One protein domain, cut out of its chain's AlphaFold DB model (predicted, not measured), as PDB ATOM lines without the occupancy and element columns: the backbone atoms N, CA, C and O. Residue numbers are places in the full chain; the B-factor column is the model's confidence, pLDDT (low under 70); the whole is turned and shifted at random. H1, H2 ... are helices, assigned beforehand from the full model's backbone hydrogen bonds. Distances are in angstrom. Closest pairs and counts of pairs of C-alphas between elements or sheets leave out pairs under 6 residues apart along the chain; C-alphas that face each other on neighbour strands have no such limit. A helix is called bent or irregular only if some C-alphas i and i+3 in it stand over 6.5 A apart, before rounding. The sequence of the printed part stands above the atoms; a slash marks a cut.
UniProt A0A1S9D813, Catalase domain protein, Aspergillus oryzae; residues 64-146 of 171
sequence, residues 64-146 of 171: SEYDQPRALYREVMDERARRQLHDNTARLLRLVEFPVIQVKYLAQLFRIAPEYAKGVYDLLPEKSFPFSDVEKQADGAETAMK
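Overview. This is residues 64 to 146 of the 171 residues of the protein "Catalase domain protein" of Aspergillus oryzae (UniProt A0A1S9D813). A helical hairpin of H3 and H4 makes the core, with H2 packing on H4 from one side and H5 crossing H3 on the other. H1 lies past the H4 end of H3 and meets H3 near residue 112. The printed part has 83 residues with five named helices, H1 to H5 in chain order, and no named strand; the class is all helix, mostly crossed in its packing. The whole is compact, with a radius of gyration of the C-alphas of 12.3 A and spans of 32 by 29 by 18 A.

Arrangement. H2, residues 79 to 93, touches H4, residues 114 to 122, at a steep tilt of 53 degrees, closest at the C-alphas of His 86 and Val 120, 4.9 A. H3, residues 99 to 112, is the hub and forms a hairpin with H4, opposite ways at a shallow tilt of 31 degrees; the closest C-alphas, of Phe 110 and Ala 117, are 4.9 A apart, and H3 touches H4 with residues 106 to 110 alone. H5, residues 131 to 138, touches H3 at a steep tilt of 68 degrees, only just short of about perpendicular, closest at the C-alphas of Ala 107 and Ala 138, 4.3 A. H1, residues 64 to 76, touches H3 with residues 66 to 70 alone, closest at the C-alphas of Arg 70 and Ile 112, 4.9 A. H5 is apart from H1 and H2. In H2, H3, H4 and H5 every O i to N i+4 pair is within hydrogen-bond range; in H1, 7 of 9 are.

Along the chain. H2 is 20.7 A long, H3 20.1 A, H1 17.8 A, H4 12.2 A and H5 10.8 A. H1 begins at C-alpha 64 (-36.956, 80.192, -56.989) and is irregular, with C-alphas 65 and 68 7.2 A apart. H5 ends at C-alpha 138 (-37.013, 67.302, -62.628).

Size, cuts and confidence. The C-alphas farthest apart, of Arg 80 and Lys 146, are 34.7 A apart. The printed part has no cut and no long link, and no printed residue has a pLDDT under 70.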
ATOM      1  N   SER A  64     -37.792  78.987 -57.014       93.56
ATOM      2  CA  SER A  64     -36.956  80.192 -56.989       93.56
ATOM      3  C   SER A  64     -35.469  79.925 -56.722       93.56
ATOM      4  O   SER A  64     -34.640  80.783 -57.002       93.56
ATOM      5  N   GLU A  65     -35.106  78.743 -56.205       93.31
ATOM      6  CA  GLU A  65     -33.699  78.315 -56.067       93.31
ATOM      7  C   GLU A  65     -32.950  78.341 -57.408       93.31
ATOM      8  O   GLU A  65     -31.736  78.525 -57.451       93.31
ATOM      9  N   TYR A  66     -33.676  78.182 -58.518       96.81
ATOM     10  CA  TYR A  66     -33.099  78.125 -59.855       96.81
ATOM     11  C   TYR A  66     -33.079  79.477 -60.574       96.81
ATOM     12  O   TYR A  66     -32.497  79.553 -61.656       96.81
ATOM     13  N   ASP A  67     -33.660  80.539 -60.005       97.06
ATOM     14  CA  ASP A  67     -33.799  81.829 -60.696       97.06
ATOM     15  C   ASP A  67     -32.435  82.471 -60.982       97.06
ATOM     16  O   ASP A  67     -32.153  82.841 -62.122       97.06
ATOM     17  N   GLN A  68     -31.545  82.539 -59.985       97.38
ATOM     18  CA  GLN A  68     -30.208  83.112 -60.180       97.38
ATOM     19  C   GLN A  68     -29.334  82.278 -61.136       97.38
ATOM     20  O   GLN A  68     -28.776  82.859 -62.071       97.38
ATOM     21  N   PRO A  69     -29.229  80.937 -60.995       97.75
ATOM     22  CA  PRO A  69     -28.520  80.121 -61.980       97.75
ATOM     23  C   PRO A  69     -29.101  80.236 -63.395       97.75
ATOM     24  O   PRO A  69     -28.351  80.217 -64.371       97.75
ATOM     25  N   ARG A  70     -30.428  80.379 -63.524       98.31
ATOM     26  CA  ARG A  70     -31.095  80.545 -64.821       98.31
ATOM     27  C   ARG A  70     -30.741  81.883 -65.457       98.31
ATOM     28  O   ARG A  70     -30.420  81.899 -66.643       98.31
ATOM     29  N   ALA A  71     -30.756  82.969 -64.685       98.56
ATOM     30  CA  ALA A  71     -30.335  84.287 -65.153       98.56
ATOM     31  C   ALA A  71     -28.858  84.277 -65.583       98.56
ATOM     32  O   ALA A  71     -28.530  84.714 -66.684       98.56
ATOM     33  N   LEU A  72     -27.973  83.671 -64.784       98.56
ATOM     34  CA  LEU A  72     -26.564  83.492 -65.151       98.56
ATOM     35  C   LEU A  72     -26.420  82.754 -66.494       98.56
ATOM     36  O   LEU A  72     -25.698  83.206 -67.381       98.56
ATOM     37  N   TYR A  73     -27.125  81.635 -66.662       98.62
ATOM     38  CA  TYR A  73     -27.028  80.810 -67.864       98.62
ATOM     39  C   TYR A  73     -27.619  81.484 -69.117       98.62
ATOM     40  O   TYR A  73     -27.037  81.393 -70.203       98.62
ATOM     41  N   ARG A  74     -28.782  82.139 -68.992       98.19
ATOM     42  CA  ARG A  74     -29.523  82.702 -70.135       98.19
ATOM     43  C   ARG A  74     -29.114  84.123 -70.491       98.19
ATOM     44  O   ARG A  74     -29.038  84.435 -71.675       98.19
ATOM     45  N   GLU A  75     -28.870  84.964 -69.494       98.25
ATOM     46  CA  GLU A  75     -28.721  86.410 -69.683       98.25
ATOM     47  C   GLU A  75     -27.258  86.856 -69.630       98.25
ATOM     48  O   GLU A  75     -26.873  87.769 -70.354       98.25
ATOM     49  N   VAL A  76     -26.432  86.209 -68.800       98.50
ATOM     50  CA  VAL A  76     -25.040  86.635 -68.571       98.50
ATOM     51  C   VAL A  76     -24.047  85.872 -69.448       98.50
ATOM     52  O   VAL A  76     -23.100  86.461 -69.968       98.50
ATOM     53  N   MET A  77     -24.223  84.559 -69.607       98.56
ATOM     54  CA  MET A  77     -23.303  83.741 -70.400       98.56
ATOM     55  C   MET A  77     -23.521  83.929 -71.904       98.56
ATOM     56  O   MET A  77     -24.646  83.892 -72.403       98.56
ATOM     57  N   ASP A  78     -22.422  84.040 -72.646       98.31
ATOM     58  CA  ASP A  78     -22.435  83.908 -74.098       98.31
ATOM     59  C   ASP A  78     -22.422  82.423 -74.517       98.31
ATOM     60  O   ASP A  78     -22.358  81.498 -73.697       98.31
ATOM     61  N   GLU A  79     -22.499  82.155 -75.822       97.94
ATOM     62  CA  GLU A  79     -22.476  80.778 -76.321       97.94
ATOM     63  C   GLU A  79     -21.182  80.035 -75.989       97.94
ATOM     64  O   GLU A  79     -21.200  78.823 -75.768       97.94
ATOM     65  N   ARG A  80     -20.045  80.740 -75.978       98.38
ATOM     66  CA  ARG A  80     -18.750  80.134 -75.674       98.38
ATOM     67  C   ARG A  80     -18.712  79.677 -74.219       98.38
ATOM     68  O   ARG A  80     -18.324  78.537 -73.973       98.38
ATOM     69  N   ALA A  81     -19.136  80.526 -73.288       98.56
ATOM     70  CA  ALA A  81     -19.215  80.213 -71.870       98.56
ATOM     71  C   ALA A  81     -20.183  79.053 -71.610       98.56
ATOM     72  O   ALA A  81     -19.828  78.124 -70.886       98.56
ATOM     73  N   ARG A  82     -21.355  79.033 -72.266       98.56
ATOM     74  CA  ARG A  82     -22.296  77.901 -72.169       98.56
ATOM     75  C   ARG A  82     -21.693  76.593 -72.681       98.56
ATOM     76  O   ARG A  82     -21.782  75.582 -71.993       98.56
ATOM     77  N   ARG A  83     -21.018  76.603 -73.839       98.38
ATOM     78  CA  ARG A  83     -20.317  75.413 -74.364       98.38
ATOM     79  C   ARG A  83     -19.263  74.898 -73.382       98.38
ATOM     80  O   ARG A  83     -19.272  73.723 -73.040       98.38
ATOM     81  N   GLN A  84     -18.422  75.790 -72.857       98.56
ATOM     82  CA  GLN A  84     -17.405  75.430 -71.863       98.56
ATOM     83  C   GLN A  84     -18.018  74.881 -70.568       98.56
ATOM     84  O   GLN A  84     -17.486  73.935 -69.990       98.56
ATOM     85  N   LEU A  85     -19.139  75.447 -70.115       98.56
ATOM     86  CA  LEU A  85     -19.886  74.937 -68.970       98.56
ATOM     87  C   LEU A  85     -20.395  73.513 -69.232       98.56
ATOM     88  O   LEU A  85     -20.245  72.653 -68.368       98.56
ATOM     89  N   HIS A  86     -20.950  73.246 -70.416       98.62
ATOM     90  CA  HIS A  86     -21.423  71.909 -70.782       98.62
ATOM     91  C   HIS A  86     -20.274  70.894 -70.811       98.62
ATOM     92  O   HIS A  86     -20.375  69.844 -70.172       98.62
ATOM     93  N   ASP A  87     -19.165  71.238 -71.472       98.50
ATOM     94  CA  ASP A  87     -17.981  70.382 -71.598       98.50
ATOM     95  C   ASP A  87     -17.365  70.050 -70.234       98.50
ATOM     96  O   ASP A  87     -17.088  68.886 -69.930       98.50
ATOM     97  N   ASN A  88     -17.177  71.060 -69.380       98.50
ATOM     98  CA  ASN A  88     -16.595  70.879 -68.052       98.50
ATOM     99  C   ASN A  88     -17.482  70.003 -67.164       98.50
ATOM    100  O   ASN A  88     -16.983  69.101 -66.486       98.50
ATOM    101  N   THR A  89     -18.795  70.235 -67.197       98.31
ATOM    102  CA  THR A  89     -19.758  69.452 -66.422       98.31
ATOM    103  C   THR A  89     -19.808  68.004 -66.905       98.31
ATOM    104  O   THR A  89     -19.663  67.089 -66.095       98.31
ATOM    105  N   ALA A  90     -19.924  67.763 -68.214       98.00
ATOM    106  CA  ALA A  90     -19.962  66.413 -68.777       98.00
ATOM    107  C   ALA A  90     -18.655  65.639 -68.528       98.00
ATOM    108  O   ALA A  90     -18.684  64.444 -68.220       98.00
ATOM    109  N   ARG A  91     -17.500  66.320 -68.581       97.81
ATOM    110  CA  ARG A  91     -16.181  65.726 -68.306       97.81
ATOM    111  C   ARG A  91     -16.080  65.113 -66.911       97.81
ATOM    112  O   ARG A  91     -15.367  64.118 -66.759       97.81
ATOM    113  N   LEU A  92     -16.741  65.703 -65.917       97.75
ATOM    114  CA  LEU A  92     -16.784  65.175 -64.552       97.75
ATOM    115  C   LEU A  92     -17.955  64.213 -64.362       97.75
ATOM    116  O   LEU A  92     -17.774  63.150 -63.775       97.75
ATOM    117  N   LEU A  93     -19.129  64.537 -64.908       97.00
ATOM    118  CA  LEU A  93     -20.330  63.721 -64.750       97.00
ATOM    119  C   LEU A  93     -20.166  62.319 -65.356       97.00
ATOM    120  O   LEU A  93     -20.674  61.356 -64.791       97.00
ATOM    121  N   ARG A  94     -19.385  62.172 -66.435       95.94
ATOM    122  CA  ARG A  94     -19.063  60.862 -67.033       95.94
ATOM    123  C   ARG A  94     -18.283  59.917 -66.111       95.94
ATOM    124  O   ARG A  94     -18.227  58.730 -66.394       95.94
ATOM    125  N   LEU A  95     -17.629  60.436 -65.068       96.56
ATOM    126  CA  LEU A  95     -16.884  59.626 -64.096       96.56
ATOM    127  C   LEU A  95     -17.803  59.048 -63.009       96.56
ATOM    128  O   LEU A  95     -17.357  58.263 -62.179       96.56
ATOM    129  N   VAL A  96     -19.072  59.461 -62.980       96.38
ATOM    130  CA  VAL A  96     -20.054  58.974 -62.015       96.38
ATOM    131  C   VAL A  96     -20.602  57.637 -62.498       96.38
ATOM    132  O   VAL A  96     -21.337  57.589 -63.479       96.38
ATOM    133  N   GLU A  97     -20.294  56.562 -61.782       95.00
ATOM    134  CA  GLU A  97     -20.671  55.194 -62.170       95.00
ATOM    135  C   GLU A  97     -22.176  54.917 -62.069       95.00
ATOM    136  O   GLU A  97     -22.704  54.068 -62.778       95.00
ATOM    137  N   PHE A  98     -22.887  55.631 -61.191       95.12
ATOM    138  CA  PHE A  98     -24.296  55.368 -60.903       95.12
ATOM    139  C   PHE A  98     -25.220  56.250 -61.763       95.12
ATOM    140  O   PHE A  98     -25.306  57.458 -61.506       95.12
ATOM    141  N   PRO A  99     -26.004  55.677 -62.703       95.25
ATOM    142  CA  PRO A  99     -26.908  56.444 -63.566       95.25
ATOM    143  C   PRO A  99     -27.918  57.283 -62.781       95.25
ATOM    144  O   PRO A  99     -28.204  58.419 -63.137       95.25
ATOM    145  N   VAL A 100     -28.394  56.771 -61.641       95.44
ATOM    146  CA  VAL A 100     -29.325  57.496 -60.761       95.44
ATOM    147  C   VAL A 100     -28.754  58.827 -60.256       95.44
ATOM    148  O   VAL A 100     -29.504  59.784 -60.071       95.44
ATOM    149  N   ILE A 101     -27.437  58.922 -60.045       95.88
ATOM    150  CA  ILE A 101     -26.788  60.171 -59.630       95.88
ATOM    151  C   ILE A 101     -26.725  61.136 -60.819       95.88
ATOM    152  O   ILE A 101     -27.043  62.314 -60.657       95.88
ATOM    153  N   GLN A 102     -26.392  60.636 -62.013       96.81
ATOM    154  CA  GLN A 102     -26.379  61.441 -63.236       96.81
ATOM    155  C   GLN A 102     -27.770  62.016 -63.547       96.81
ATOM    156  O   GLN A 102     -27.893  63.221 -63.760       96.81
ATOM    157  N   VAL A 103     -28.824  61.192 -63.479       96.88
ATOM    158  CA  VAL A 103     -30.222  61.619 -63.667       96.88
ATOM    159  C   VAL A 103     -30.602  62.699 -62.656       96.88
ATOM    160  O   VAL A 103     -31.118  63.744 -63.045       96.88
ATOM    161  N   LYS A 104     -30.308  62.492 -61.363       96.88
ATOM    162  CA  LYS A 104     -30.603  63.479 -60.311       96.88
ATOM    163  C   LYS A 104     -29.895  64.807 -60.550       96.88
ATOM    164  O   LYS A 104     -30.499  65.853 -60.340       96.88
ATOM    165  N   TYR A 105     -28.640  64.784 -60.989       97.19
ATOM    166  CA  TYR A 105     -27.889  66.004 -61.275       97.19
ATOM    167  C   TYR A 105     -28.432  66.731 -62.513       97.19
ATOM    168  O   TYR A 105     -28.695  67.931 -62.464       97.19
ATOM    169  N   LEU A 106     -28.684  66.001 -63.603       97.81
ATOM    170  CA  LEU A 106     -29.278  66.562 -64.817       97.81
ATOM    171  C   LEU A 106     -30.685  67.115 -64.572       97.81
ATOM    172  O   LEU A 106     -31.042  68.125 -65.169       97.81
ATOM    173  N   ALA A 107     -31.459  66.517 -63.666       97.88
ATOM    174  CA  ALA A 107     -32.772  67.022 -63.273       97.88
ATOM    175  C   ALA A 107     -32.670  68.409 -62.615       97.88
ATOM    176  O   ALA A 107     -33.468  69.293 -62.922       97.88
ATOM    177  N   GLN A 108     -31.644  68.644 -61.786       97.81
ATOM    178  CA  GLN A 108     -31.359  69.980 -61.247       97.81
ATOM    179  C   GLN A 108     -31.005  70.965 -62.369       97.81
ATOM    180  O   GLN A 108     -31.538  72.072 -62.408       97.81
ATOM    181  N   LEU A 109     -30.164  70.554 -63.328       98.19
ATOM    182  CA  LEU A 109     -29.836  71.395 -64.486       98.19
ATOM    183  C   LEU A 109     -31.065  71.705 -65.343       98.19
ATOM    184  O   LEU A 109     -31.196  72.820 -65.839       98.19
ATOM    185  N   PHE A 110     -31.989  70.755 -65.480       98.38
ATOM    186  CA  PHE A 110     -33.209  70.925 -66.263       98.38
ATOM    187  C   PHE A 110     -34.104  72.003 -65.647       98.38
ATOM    188  O   PHE A 110     -34.689  72.816 -66.363       98.38
ATOM    189  N   ARG A 111     -34.155  72.067 -64.309       97.94
ATOM    190  CA  ARG A 111     -34.856  73.131 -63.577       97.94
ATOM    191  C   ARG A 111     -34.205  74.499 -63.736       97.94
ATOM    192  O   ARG A 111     -34.921  75.501 -63.723       97.94
ATOM    193  N   ILE A 112     -32.891  74.557 -63.945       98.12
ATOM    194  CA  ILE A 112     -32.202  75.791 -64.335       98.12
ATOM    195  C   ILE A 112     -32.625  76.175 -65.757       98.12
ATOM    196  O   ILE A 112     -33.236  77.227 -65.952       98.12
ATOM    197  N   ALA A 113     -32.346  75.309 -66.731       98.00
ATOM    198  CA  ALA A 113     -32.715  75.478 -68.130       98.00
ATOM    199  C   ALA A 113     -32.723  74.112 -68.855       98.00
ATOM    200  O   ALA A 113     -31.715  73.398 -68.799       98.00
ATOM    201  N   PRO A 114     -33.791  73.743 -69.590       98.25
ATOM    202  CA  PRO A 114     -33.842  72.482 -70.339       98.25
ATOM    203  C   PRO A 114     -32.671  72.308 -71.313       98.25
ATOM    204  O   PRO A 114     -32.073  71.234 -71.396       98.25
ATOM    205  N   GLU A 115     -32.287  73.386 -71.999       98.00
ATOM    206  CA  GLU A 115     -31.154  73.415 -72.921       98.00
ATOM    207  C   GLU A 115     -29.800  73.176 -72.226       98.00
ATOM    208  O   GLU A 115     -28.900  72.602 -72.840       98.00
ATOM    209  N   TYR A 116     -29.664  73.539 -70.944       98.50
ATOM    210  CA  TYR A 116     -28.455  73.275 -70.163       98.50
ATOM    211  C   TYR A 116     -28.331  71.776 -69.855       98.50
ATOM    212  O   TYR A 116     -27.315  71.149 -70.162       98.50
ATOM    213  N   ALA A 117     -29.394  71.163 -69.322       98.38
ATOM    214  CA  ALA A 117     -29.411  69.721 -69.075       98.38
ATOM    215  C   ALA A 117     -29.181  68.917 -70.357       98.38
ATOM    216  O   ALA A 117     -28.402  67.963 -70.358       98.38
ATOM    217  N   LYS A 118     -29.826  69.323 -71.456       98.25
ATOM    218  CA  LYS A 118     -29.682  68.663 -72.753       98.25
ATOM    219  C   LYS A 118     -28.253  68.770 -73.290       98.25
ATOM    220  O   LYS A 118     -27.692  67.758 -73.703       98.25
ATOM    221  N   GLY A 119     -27.647  69.956 -73.201       98.06
ATOM    222  CA  GLY A 119     -26.265  70.192 -73.615       98.06
ATOM    223  C   GLY A 119     -25.252  69.327 -72.864       98.06
ATOM    224  O   GLY A 119     -24.338  68.791 -73.481       98.06
ATOM    225  N   VAL A 120     -25.440  69.126 -71.557       98.38
ATOM    226  CA  VAL A 120     -24.593  68.216 -70.765       98.38
ATOM    227  C   VAL A 120     -24.872  66.748 -71.104       98.38
ATOM    228  O   VAL A 120     -23.931  65.980 -71.291       98.38
ATOM    229  N   TYR A 121     -26.143  66.348 -71.202       98.25
ATOM    230  CA  TYR A 121     -26.539  64.963 -71.488       98.25
ATOM    231  C   TYR A 121     -26.019  64.466 -72.842       98.25
ATOM    232  O   TYR A 121     -25.595  63.318 -72.961       98.25
ATOM    233  N   ASP A 122     -26.021  65.318 -73.869       97.94
ATOM    234  CA  ASP A 122     -25.561  64.929 -75.202       97.94
ATOM    235  C   ASP A 122     -24.042  64.726 -75.295       97.94
ATOM    236  O   ASP A 122     -23.593  64.016 -76.195       97.94
ATOM    237  N   LEU A 123     -23.273  65.272 -74.348       97.88
ATOM    238  CA  LEU A 123     -21.822  65.093 -74.233       97.88
ATOM    239  C   LEU A 123     -21.420  63.875 -73.384       97.88
ATOM    240  O   LEU A 123     -20.231  63.556 -73.297       97.88
ATOM    241  N   LEU A 124     -22.374  63.195 -72.742       96.25
ATOM    242  CA  LEU A 124     -22.079  61.967 -72.008       96.25
ATOM    243  C   LEU A 124     -21.730  60.836 -72.991       96.25
ATOM    244  O   LEU A 124     -22.438  60.648 -73.982       96.25
ATOM    245  N   PRO A 125     -20.654  60.067 -72.729       90.75
ATOM    246  CA  PRO A 125     -20.193  59.029 -73.649       90.75
ATOM    247  C   PRO A 125     -21.170  57.851 -73.738       90.75
ATOM    248  O   PRO A 125     -21.333  57.267 -74.805       90.75
ATOM    249  N   GLU A 126     -21.836  57.525 -72.631       88.88
ATOM    250  CA  GLU A 126     -22.820  56.453 -72.541       88.88
ATOM    251  C   GLU A 126     -24.154  57.019 -72.050       88.88
ATOM    252  O   GLU A 126     -24.227  57.679 -71.013       88.88
ATOM    253  N   LYS A 127     -25.223  56.750 -72.802       89.00
ATOM    254  CA  LYS A 127     -26.593  57.165 -72.476       89.00
ATOM    255  C   LYS A 127     -27.336  55.993 -71.845       89.00
ATOM    256  O   LYS A 127     -28.236  55.419 -72.451       89.00
ATOM    257  N   SER A 128     -26.931  55.628 -70.630       90.50
ATOM    258  CA  SER A 128     -27.490  54.492 -69.877       90.50
ATOM    259  C   SER A 128     -28.952  54.686 -69.442       90.50
ATOM    260  O   SER A 128     -29.593  53.742 -68.990       90.50
ATOM    261  N   PHE A 129     -29.495  55.895 -69.604       96.00
ATOM    262  CA  PHE A 129     -30.890  56.250 -69.348       96.00
ATOM    263  C   PHE A 129     -31.416  57.196 -70.440       96.00
ATOM    264  O   PHE A 129     -30.646  57.999 -70.986       96.00
ATOM    265  N   PRO A 130     -32.719  57.148 -70.765       97.12
ATOM    266  CA  PRO A 130     -33.342  58.101 -71.674       97.12
ATOM    267  C   PRO A 130     -33.467  59.487 -71.026       97.12
ATOM    268  O   PRO A 130     -33.701  59.619 -69.828       97.12
ATOM    269  N   PHE A 131     -33.389  60.548 -71.833       97.44
ATOM    270  CA  PHE A 131     -33.555  61.921 -71.336       97.44
ATOM    271  C   PHE A 131     -34.935  62.171 -70.698       97.44
ATOM    272  O   PHE A 131     -35.055  63.000 -69.803       97.44
ATOM    273  N   SER A 132     -35.960  61.396 -71.069       97.50
ATOM    274  CA  SER A 132     -37.278  61.439 -70.421       97.50
ATOM    275  C   SER A 132     -37.227  61.148 -68.919       97.50
ATOM    276  O   SER A 132     -38.099  61.592 -68.177       97.50
ATOM    277  N   ASP A 133     -36.229  60.395 -68.450       97.25
ATOM    278  CA  ASP A 133     -36.068  60.125 -67.019       97.25
ATOM    279  C   ASP A 133     -35.568  61.369 -66.281       97.25
ATOM    280  O   ASP A 133     -35.969  61.611 -65.145       97.25
ATOM    281  N   VAL A 134     -34.769  62.210 -66.950       97.50
ATOM    282  CA  VAL A 134     -34.362  63.527 -66.441       97.50
ATOM    283  C   VAL A 134     -35.571  64.450 -66.327       97.50
ATOM    284  O   VAL A 134     -35.741  65.091 -65.294       97.50
ATOM    285  N   GLU A 135     -36.427  64.492 -67.351       97.38
ATOM    286  CA  GLU A 135     -37.641  65.322 -67.361       97.38
ATOM    287  C   GLU A 135     -38.599  64.933 -66.233       97.38
ATOM    288  O   GLU A 135     -39.068  65.794 -65.492       97.38
ATOM    289  N   LYS A 136     -38.835  63.628 -66.051       96.88
ATOM    290  CA  LYS A 136     -39.656  63.112 -64.946       96.88
ATOM    291  C   LYS A 136     -39.036  63.431 -63.589       96.88
ATOM    292  O   LYS A 136     -39.743  63.849 -62.682       96.88
ATOM    293  N   GLN A 137     -37.725  63.245 -63.443       96.38
ATOM    294  CA  GLN A 137     -37.027  63.481 -62.179       96.38
ATOM    295  C   GLN A 137     -36.893  64.973 -61.839       96.38
ATOM    296  O   GLN A 137     -36.666  65.310 -60.675       96.38
ATOM    297  N   ALA A 138     -37.008  65.859 -62.832       96.38
ATOM    298  CA  ALA A 138     -37.013  67.302 -62.628       96.38
ATOM    299  C   ALA A 138     -38.263  67.765 -61.869       96.38
ATOM    300  O   ALA A 138     -38.188  68.750 -61.132       96.38
ATOM    301  N   ASP A 139     -39.387  67.055 -61.998       94.25
ATOM    302  CA  ASP A 139     -40.578  67.353 -61.209       94.25
ATOM    303  C   ASP A 139     -40.310  67.095 -59.715       94.25
ATOM    304  O   ASP A 139     -39.892  66.011 -59.302       94.25
ATOM    305  N   GLY A 140     -40.466  68.135 -58.895       91.50
ATOM    306  CA  GLY A 140     -40.141  68.105 -57.467       91.50
ATOM    307  C   GLY A 140     -38.644  68.109 -57.121       91.50
ATOM    308  O   GLY A 140     -38.301  67.957 -55.940       91.50
ATOM    309  N   ALA A 141     -37.742  68.315 -58.090       95.00
ATOM    310  CA  ALA A 141     -36.293  68.303 -57.865       95.00
ATOM    311  C   ALA A 141     -35.815  69.325 -56.814       95.00
ATOM    312  O   ALA A 141     -34.853  69.042 -56.097       95.00
ATOM    313  N   GLU A 142     -36.515  70.453 -56.635       93.44
ATOM    314  CA  GLU A 142     -36.222  71.440 -55.578       93.44
ATOM    315  C   GLU A 142     -36.297  70.856 -54.156       93.44
ATOM    316  O   GLU A 142     -35.644  71.336 -53.218       93.44
ATOM    317  N   THR A 143     -37.089  69.795 -53.991       93.62
ATOM    318  CA  THR A 143     -37.304  69.104 -52.718       93.62
ATOM    319  C   THR A 143     -36.649  67.730 -52.654       93.62
ATOM    320  O   THR A 143     -36.816  67.023 -51.659       93.62
ATOM    321  N   ALA A 144     -35.878  67.352 -53.676       91.69
ATOM    322  CA  ALA A 144     -35.202  66.066 -53.709       91.69
ATOM    323  C   ALA A 144     -34.312  65.882 -52.469       91.69
ATOM    324  O   ALA A 144     -33.539  66.765 -52.104       91.69
ATOM    325  N   MET A 145     -34.422  64.711 -51.832       87.19
ATOM    326  CA  MET A 145     -33.690  64.333 -50.612       87.19
ATOM    327  C   MET A 145     -33.982  65.202 -49.369       87.19
ATOM    328  O   MET A 145     -33.303  65.045 -48.356       87.19
ATOM    329  N   LYS A 146     -34.986  66.092 -49.407       89.94
ATOM    330  CA  LYS A 146     -35.401  66.886 -48.242       89.94
ATOM    331  C   LYS A 146     -36.527  66.193 -47.489       89.94
ATOM    332  O   LYS A 146     -37.573  65.889 -48.057       89.94
TER     333      LYS A 146